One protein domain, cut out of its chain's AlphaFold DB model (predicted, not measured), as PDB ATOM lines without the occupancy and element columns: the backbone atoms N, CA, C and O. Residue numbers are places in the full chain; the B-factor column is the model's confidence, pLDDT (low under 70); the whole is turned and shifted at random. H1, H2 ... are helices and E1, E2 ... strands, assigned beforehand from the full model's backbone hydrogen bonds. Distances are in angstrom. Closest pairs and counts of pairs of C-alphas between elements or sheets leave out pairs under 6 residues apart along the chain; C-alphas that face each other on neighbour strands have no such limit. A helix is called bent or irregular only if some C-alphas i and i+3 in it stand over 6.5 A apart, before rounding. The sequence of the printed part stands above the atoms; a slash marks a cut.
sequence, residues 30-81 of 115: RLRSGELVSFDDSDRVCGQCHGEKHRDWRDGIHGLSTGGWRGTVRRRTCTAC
ATOM      1  N   ARG A  30     367.312 403.211 402.549       95.94
ATOM      2  CA  ARG A  30     366.289 402.681 403.447       95.94
ATOM      3  C   ARG A  30     365.084 402.195 402.648       95.94
ATOM      4  O   ARG A  30     364.519 402.913 401.830       95.94
ATOM      5  N   LEU A  31     364.662 400.965 402.909       95.75
ATOM      6  CA  LEU A  31     363.386 400.444 402.425       95.75
ATOM      7  C   LEU A  31     362.240 400.951 403.310       95.75
ATOM      8  O   LEU A  31     362.428 401.261 404.483       95.75
ATOM      9  N   ARG A  32     361.010 400.947 402.792       92.88
ATOM     10  CA  ARG A  32     359.796 401.320 403.540       92.88
ATOM     11  C   ARG A  32     359.541 400.399 404.738       92.88
ATOM     12  O   ARG A  32     358.869 400.801 405.681       92.88
ATOM     13  N   SER A  33     360.107 399.189 404.725       94.44
ATOM     14  CA  SER A  33     360.144 398.277 405.877       94.44
ATOM     15  C   SER A  33     361.042 398.762 407.021       94.44
ATOM     16  O   SER A  33     360.938 398.250 408.130       94.44
ATOM     17  N   GLY A  34     361.931 399.722 406.762       93.88
ATOM     18  CA  GLY A  34     362.982 400.164 407.674       93.88
ATOM     19  C   GLY A  34     364.334 399.480 407.462       93.88
ATOM     20  O   GLY A  34     365.312 399.927 408.049       93.88
ATOM     21  N   GLU A  35     364.419 398.443 406.625       96.81
ATOM     22  CA  GLU A  35     365.688 397.770 406.309       96.81
ATOM     23  C   GLU A  35     366.665 398.721 405.603       96.81
ATOM     24  O   GLU A  35     366.272 399.448 404.687       96.81
ATOM     25  N   LEU A  36     367.942 398.677 406.000       97.69
ATOM     26  CA  LEU A  36     369.009 399.454 405.375       97.69
ATOM     27  C   LEU A  36     369.780 398.628 404.347       97.69
ATOM     28  O   LEU A  36     370.407 397.622 404.685       97.69
ATOM     29  N   VAL A  37     369.832 399.110 403.112       97.38
ATOM     30  CA  VAL A  37     370.520 398.469 401.985       97.38
ATOM     31  C   VAL A  37     371.659 399.350 401.464       97.38
ATOM     32  O   VAL A  37     371.830 400.493 401.902       97.38
ATOM     33  N   SER A  38     372.511 398.793 400.607       96.44
ATOM     34  CA  SER A  38     373.626 399.531 400.004       96.44
ATOM     35  C   SER A  38     373.170 400.308 398.760       96.44
ATOM     36  O   SER A  38     372.071 400.085 398.256       96.44
ATOM     37  N   PHE A  39     374.005 401.196 398.213       94.50
ATOM     38  CA  PHE A  39     373.694 401.863 396.938       94.50
ATOM     39  C   PHE A  39     373.619 400.901 395.739       94.50
ATOM     40  O   PHE A  39     372.889 401.173 394.778       94.50
ATOM     41  N   ASP A  40     374.302 399.755 395.822       94.19
ATOM     42  CA  ASP A  40     374.230 398.681 394.822       94.19
ATOM     43  C   ASP A  40     372.862 397.978 394.810       94.19
ATOM     44  O   ASP A  40     372.556 397.253 393.870       94.19
ATOM     45  N   ASP A  41     372.027 398.231 395.821       95.75
ATOM     46  CA  ASP A  41     370.665 397.716 395.961       95.75
ATOM     47  C   ASP A  41     369.600 398.786 395.649       95.75
ATOM     48  O   ASP A  41     368.447 398.696 396.086       95.75
ATOM     49  N   SER A  42     369.975 399.855 394.939       95.69
ATOM     50  CA  SER A  42     369.066 400.973 394.640       95.69
ATOM     51  C   SER A  42     367.803 400.550 393.880       95.69
ATOM     52  O   SER A  42     366.750 401.157 394.077       95.69
ATOM     53  N   ASP A  43     367.848 399.467 393.098       96.25
ATOM     54  CA  ASP A  43     366.671 398.873 392.455       96.25
ATOM     55  C   ASP A  43     365.579 398.485 393.462       96.25
ATOM     56  O   ASP A  43     364.395 398.742 393.214       96.25
ATOM     57  N   ARG A  44     365.970 397.968 394.636       96.31
ATOM     58  CA  ARG A  44     365.042 397.562 395.700       96.31
ATOM     59  C   ARG A  44     364.280 398.752 396.262       96.31
ATOM     60  O   ARG A  44     363.116 398.598 396.616       96.31
ATOM     61  N   VAL A  45     364.903 399.930 396.329       95.75
ATOM     62  CA  VAL A  45     364.249 401.163 396.790       95.75
ATOM     63  C   VAL A  45     363.311 401.699 395.717       95.75
ATOM     64  O   VAL A  45     362.130 401.924 395.992       95.75
ATOM     65  N   CYS A  46     363.814 401.861 394.488       94.94
ATOM     66  CA  CYS A  46     363.056 402.404 393.362       94.94
ATOM     67  C   CYS A  46     361.810 401.557 393.058       94.94
ATOM     68  O   CYS A  46     360.728 402.095 392.798       94.94
ATOM     69  N   GLY A  47     361.941 400.230 393.147       95.06
ATOM     70  CA  GLY A  47     360.876 399.269 392.874       95.06
ATOM     71  C   GLY A  47     359.690 399.317 393.837       95.06
ATOM     72  O   GLY A  47     358.619 398.831 393.479       95.06
ATOM     73  N   GLN A  48     359.824 399.953 395.006       93.62
ATOM     74  CA  GLN A  48     358.713 400.124 395.954       93.62
ATOM     75  C   GLN A  48     357.611 401.041 395.409       93.62
ATOM     76  O   GLN A  48     356.456 400.913 395.809       93.62
ATOM     77  N   CYS A  49     357.967 401.946 394.491       92.50
ATOM     78  CA  CYS A  49     357.030 402.865 393.843       92.50
ATOM     79  C   CYS A  49     356.948 402.618 392.325       92.50
ATOM     80  O   CYS A  49     355.869 402.698 391.747       92.50
ATOM     81  N   HIS A  50     358.061 402.266 391.673       92.12
ATOM     82  CA  HIS A  50     358.139 402.015 390.227       92.12
ATOM     83  C   HIS A  50     358.017 400.520 389.894       92.12
ATOM     84  O   HIS A  50     358.859 399.941 389.209       92.12
ATOM     85  N   GLY A  51     356.955 399.882 390.394       95.06
ATOM     86  CA  GLY A  51     356.804 398.423 390.375       95.06
ATOM     87  C   GLY A  51     356.765 397.787 388.979       95.06
ATOM     88  O   GLY A  51     357.321 396.707 388.790       95.06
ATOM     89  N   GLU A  52     356.149 398.448 387.994       96.06
ATOM     90  CA  GLU A  52     356.130 397.968 386.602       96.06
ATOM     91  C   GLU A  52     357.549 397.923 386.019       96.06
ATOM     92  O   GLU A  52     358.009 396.868 385.592       96.06
ATOM     93  N   LYS A  53     358.290 399.034 386.104       94.88
ATOM     94  CA  LYS A  53     359.654 399.119 385.561       94.88
ATOM     95  C   LYS A  53     360.642 398.238 386.312       94.88
ATOM     96  O   LYS A  53     361.528 397.654 385.696       94.88
ATOM     97  N   HIS A  54     360.460 398.069 387.619       96.50
ATOM     98  CA  HIS A  54     361.252 397.125 388.401       96.50
ATOM     99  C   HIS A  54     361.000 395.664 387.990       96.50
ATOM    100  O   HIS A  54     361.936 394.868 387.947       96.50
ATOM    101  N   ARG A  55     359.758 395.304 387.634       96.94
ATOM    102  CA  ARG A  55     359.447 393.977 387.082       96.94
ATOM    103  C   ARG A  55     360.161 393.752 385.751       96.94
ATOM    104  O   ARG A  55     360.864 392.755 385.625       96.94
ATOM    105  N   ASP A  56     360.049 394.699 384.821       96.50
ATOM    106  CA  ASP A  56     360.728 394.624 383.521       96.50
ATOM    107  C   ASP A  56     362.252 394.533 383.687       96.50
ATOM    108  O   ASP A  56     362.921 393.769 382.990       96.50
ATOM    109  N   TRP A  57     362.816 395.277 384.642       95.69
ATOM    110  CA  TRP A  57     364.241 395.230 384.969       95.69
ATOM    111  C   TRP A  57     364.679 393.860 385.497       95.69
ATOM    112  O   TRP A  57     365.661 393.277 385.021       95.69
ATOM    113  N   ARG A  58     363.922 393.297 386.444       94.06
ATOM    114  CA  ARG A  58     364.186 391.963 386.996       94.06
ATOM    115  C   ARG A  58     364.159 390.906 385.895       94.06
ATOM    116  O   ARG A  58     365.039 390.043 385.836       94.06
ATOM    117  N   ASP A  59     363.193 391.016 384.994       93.69
ATOM    118  CA  ASP A  59     362.997 390.075 383.895       93.69
ATOM    119  C   ASP A  59     364.000 390.323 382.740       93.69
ATOM    120  O   ASP A  59     364.117 389.509 381.828       93.69
ATOM    121  N   GLY A  60     364.817 391.383 382.825       92.00
ATOM    122  CA  GLY A  60     365.880 391.712 381.868       92.00
ATOM    123  C   GLY A  60     365.393 392.423 380.603       92.00
ATOM    124  O   GLY A  60     366.163 392.570 379.658       92.00
ATOM    125  N   ILE A  61     364.133 392.859 380.588       94.25
ATOM    126  CA  ILE A  61     363.514 393.644 379.513       94.25
ATOM    127  C   ILE A  61     363.978 395.104 379.590       94.25
ATOM    128  O   ILE A  61     364.146 395.760 378.565       94.25
ATOM    129  N   HIS A  62     364.195 395.611 380.807       94.62
ATOM    130  CA  HIS A  62     364.598 396.991 381.059       94.62
ATOM    131  C   HIS A  62     365.968 397.084 381.750       94.62
ATOM    132  O   HIS A  62     366.341 396.239 382.563       94.62
ATOM    133  N   GLY A  63     366.711 398.153 381.457       92.00
ATOM    134  CA  GLY A  63     368.051 398.383 381.995       92.00
ATOM    135  C   GLY A  63     369.152 397.581 381.295       92.00
ATOM    136  O   GLY A  63     368.929 396.844 380.337       92.00
ATOM    137  N   LEU A  64     370.384 397.760 381.774       92.06
ATOM    138  CA  LEU A  64     371.574 397.160 381.180       92.06
ATOM    139  C   LEU A  64     372.020 395.917 381.957       92.06
ATOM    140  O   LEU A  64     372.272 395.968 383.162       92.06
ATOM    141  N   SER A  65     372.212 394.815 381.236       91.50
ATOM    142  CA  SER A  65     372.928 393.639 381.733       91.50
ATOM    143  C   SER A  65     374.328 393.582 381.132       91.50
ATOM    144  O   SER A  65     374.516 393.771 379.935       91.50
ATOM    145  N   THR A  66     375.323 393.313 381.971       90.62
ATOM    146  CA  THR A  66     376.731 393.174 381.567       90.62
ATOM    147  C   THR A  66     377.265 391.796 381.948       90.62
ATOM    148  O   THR A  66     376.697 391.129 382.814       90.62
ATOM    149  N   GLY A  67     378.364 391.369 381.325       89.50
ATOM    150  CA  GLY A  67     378.949 390.041 381.527       89.50
ATOM    151  C   GLY A  67     378.816 389.165 380.284       89.50
ATOM    152  O   GLY A  67     378.687 389.674 379.174       89.50
ATOM    153  N   GLY A  68     378.888 387.846 380.463       85.06
ATOM    154  CA  GLY A  68     378.862 386.883 379.360       85.06
ATOM    155  C   GLY A  68     377.697 385.905 379.462       85.06
ATOM    156  O   GLY A  68     377.298 385.531 380.558       85.06
ATOM    157  N   TRP A  69     377.214 385.424 378.316       81.12
ATOM    158  CA  TRP A  69     376.134 384.429 378.222       81.12
ATOM    159  C   TRP A  69     376.484 383.067 378.856       81.12
ATOM    160  O   TRP A  69     375.595 382.338 379.281       81.12
ATOM    161  N   ARG A  70     377.779 382.732 378.946       86.88
ATOM    162  CA  ARG A  70     378.321 381.558 379.667       86.88
ATOM    163  C   ARG A  70     378.857 381.873 381.064       86.88
ATOM    164  O   ARG A  70     379.370 380.980 381.730       86.88
ATOM    165  N   GLY A  71     378.833 383.137 381.465       85.75
ATOM    166  CA  GLY A  71     379.447 383.611 382.699       85.75
ATOM    167  C   GLY A  71     378.422 384.234 383.629       85.75
ATOM    168  O   GLY A  71     377.214 384.086 383.467       85.75
ATOM    169  N   THR A  72     378.914 384.967 384.621       89.06
ATOM    170  CA  THR A  72     378.035 385.726 385.505       89.06
ATOM    171  C   THR A  72     377.435 386.909 384.752       89.06
ATOM    172  O   THR A  72     378.160 387.789 384.283       89.06
ATOM    173  N   VAL A  73     376.107 386.952 384.686       89.19
ATOM    174  CA  VAL A  73     375.363 388.137 384.254       89.19
ATOM    175  C   VAL A  73     375.208 389.073 385.449       89.19
ATOM    176  O   VAL A  73     374.804 388.657 386.534       89.19
ATOM    177  N   ARG A  74     375.544 390.345 385.255       89.81
ATOM    178  CA  ARG A  74     375.398 391.415 386.245       89.81
ATOM    179  C   ARG A  74     374.384 392.421 385.717       89.81
ATOM    180  O   ARG A  74     374.674 393.112 384.737       89.81
ATOM    181  N   ARG A  75     373.217 392.500 386.359       91.38
ATOM    182  CA  ARG A  75     372.242 393.568 386.108       91.38
ATOM    183  C   ARG A  75     372.742 394.846 386.767       91.38
ATOM    184  O   ARG A  75     373.167 394.812 387.918       91.38
ATOM    185  N   ARG A  76     372.741 395.947 386.025       94.62
ATOM    186  CA  ARG A  76     373.054 397.272 386.563       94.62
ATOM    187  C   ARG A  76     371.809 397.852 387.221       94.62
ATOM    188  O   ARG A  76     370.704 397.591 386.755       94.62
ATOM    189  N   THR A  77     371.992 398.598 388.301       95.12
ATOM    190  CA  THR A  77     370.899 399.237 389.042       95.12
ATOM    191  C   THR A  77     370.252 400.359 388.232       95.12
ATOM    192  O   THR A  77     370.782 400.802 387.212       95.12
ATOM    193  N   CYS A  78     369.112 400.861 388.710       95.25
ATOM    194  CA  CYS A  78     368.393 401.981 388.098       95.25
ATOM    195  C   CYS A  78     369.291 403.217 387.905       95.25
ATOM    196  O   CYS A  78     369.232 403.880 386.869       95.25
ATOM    197  N   THR A  79     370.165 403.483 388.879       94.75
ATOM    198  CA  THR A  79     371.078 404.636 388.900       94.75
ATOM    199  C   THR A  79     372.221 404.548 387.892       94.75
ATOM    200  O   THR A  79     372.920 405.531 387.673       94.75
ATOM    201  N   ALA A  80     372.409 403.401 387.235       94.38
ATOM    202  CA  ALA A  80     373.368 403.288 386.142       94.38
ATOM    203  C   ALA A  80     372.924 404.050 384.881       94.38
ATOM    204  O   ALA A  80     373.754 404.319 384.013       94.38
ATOM    205  N   CYS A  81     371.630 404.366 384.763       93.56
ATOM    206  CA  CYS A  81     371.070 405.096 383.623       93.56
ATOM    207  C   CYS A  81     370.241 406.321 384.033       93.56
ATOM    208  O   CYS A  81     370.194 407.281 383.272       93.56
TER     209      CYS A  81
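This is residues 30 to 81 of the 115 residues of the protein "Cytochrome_C7 domain-containing protein" of Myxococcales bacterium (UniProt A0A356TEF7). Two short helices, H1 and H2, meet as a loose corner in the middle of an elongated chain, with the looped stretch of residues 30 to 38 at one end and the small two-stranded hairpin of E1 and E2 making the other. The turn at the tip of the hairpin and the turn near the first printed residue mark the two ends of the long axis, and after E2 residues 76 to 81 fold back from the hairpin. The printed part has 52 residues, with two named helices and two named strands in the order H1, H2, E1, E2; the sheet is E1 - E2, antiparallel. The class is mixed, helices and strands, though under half of the residues, 23 of 52, are in named elements. The whole is only just compact, close to loose, with a radius of gyration of the C-alphas of 11.8 A and spans of 37 by 22 by 17 A.

From residue 30 the printed part runs to H1, residues 39 to 46, and a tight link of 4 residues joins it to H2, residues 51 to 59. H1 and H2 are close but not clearly touching, with 2 pairs of C-alphas within 8 A; the closest C-alphas are those of Asp 43 and His 54, 7.0 A apart. Their lines stand at a steep tilt of 49 degrees, and they run opposite ways. In H2 every O i to N i+4 pair is within hydrogen-bond range, while in H1 1 of 4 is, beside 4 of 5 O i to N i+3 pairs. A tight link of 5 residues leads from H2 to E1, residues 65 to 67, and another of 5 residues leads on to E2, residues 73 to 75. E1 and E2 form a hairpin of antiparallel neighbours, with 148 degrees between their directions. The C-alphas of Ser 65 and Arg 75 face each other at 4.4 A. N 66 and O 74, and N 74 and O 66, are within hydrogen-bond range, each pair at 2.8 A. H1 is apart from E1 and from E2. H2 and E2 are only just apart, with their closest C-alphas 8.3 A from each other.

H1 begins at C-alpha 39, (373.694, 401.863, 396.938), and measures 11.2 A from first to last C-alpha. It is irregular: C-alphas 40 and 43 are 7.9 A apart, and its line is a rough one. H2 begins at C-alpha 51, (356.804, 398.423, 390.375), and measures 12.2 A. E1 measures 7.0 A and E2 6.5 A, the latter ending at C-alpha 75, (372.242, 393.568, 386.108).

The two C-alphas farthest apart are those of Gly 34 and Arg 70, at 37.0 A, and those of the first and last printed residues, Arg 30 and Cys 81, are 20.5 A apart. The printed part has no cut, and the links H1 to H2, H2 to E1 and E1 to E2 are tight. The mean pLDDT of the printed part is 93.5, and no printed residue is under 70.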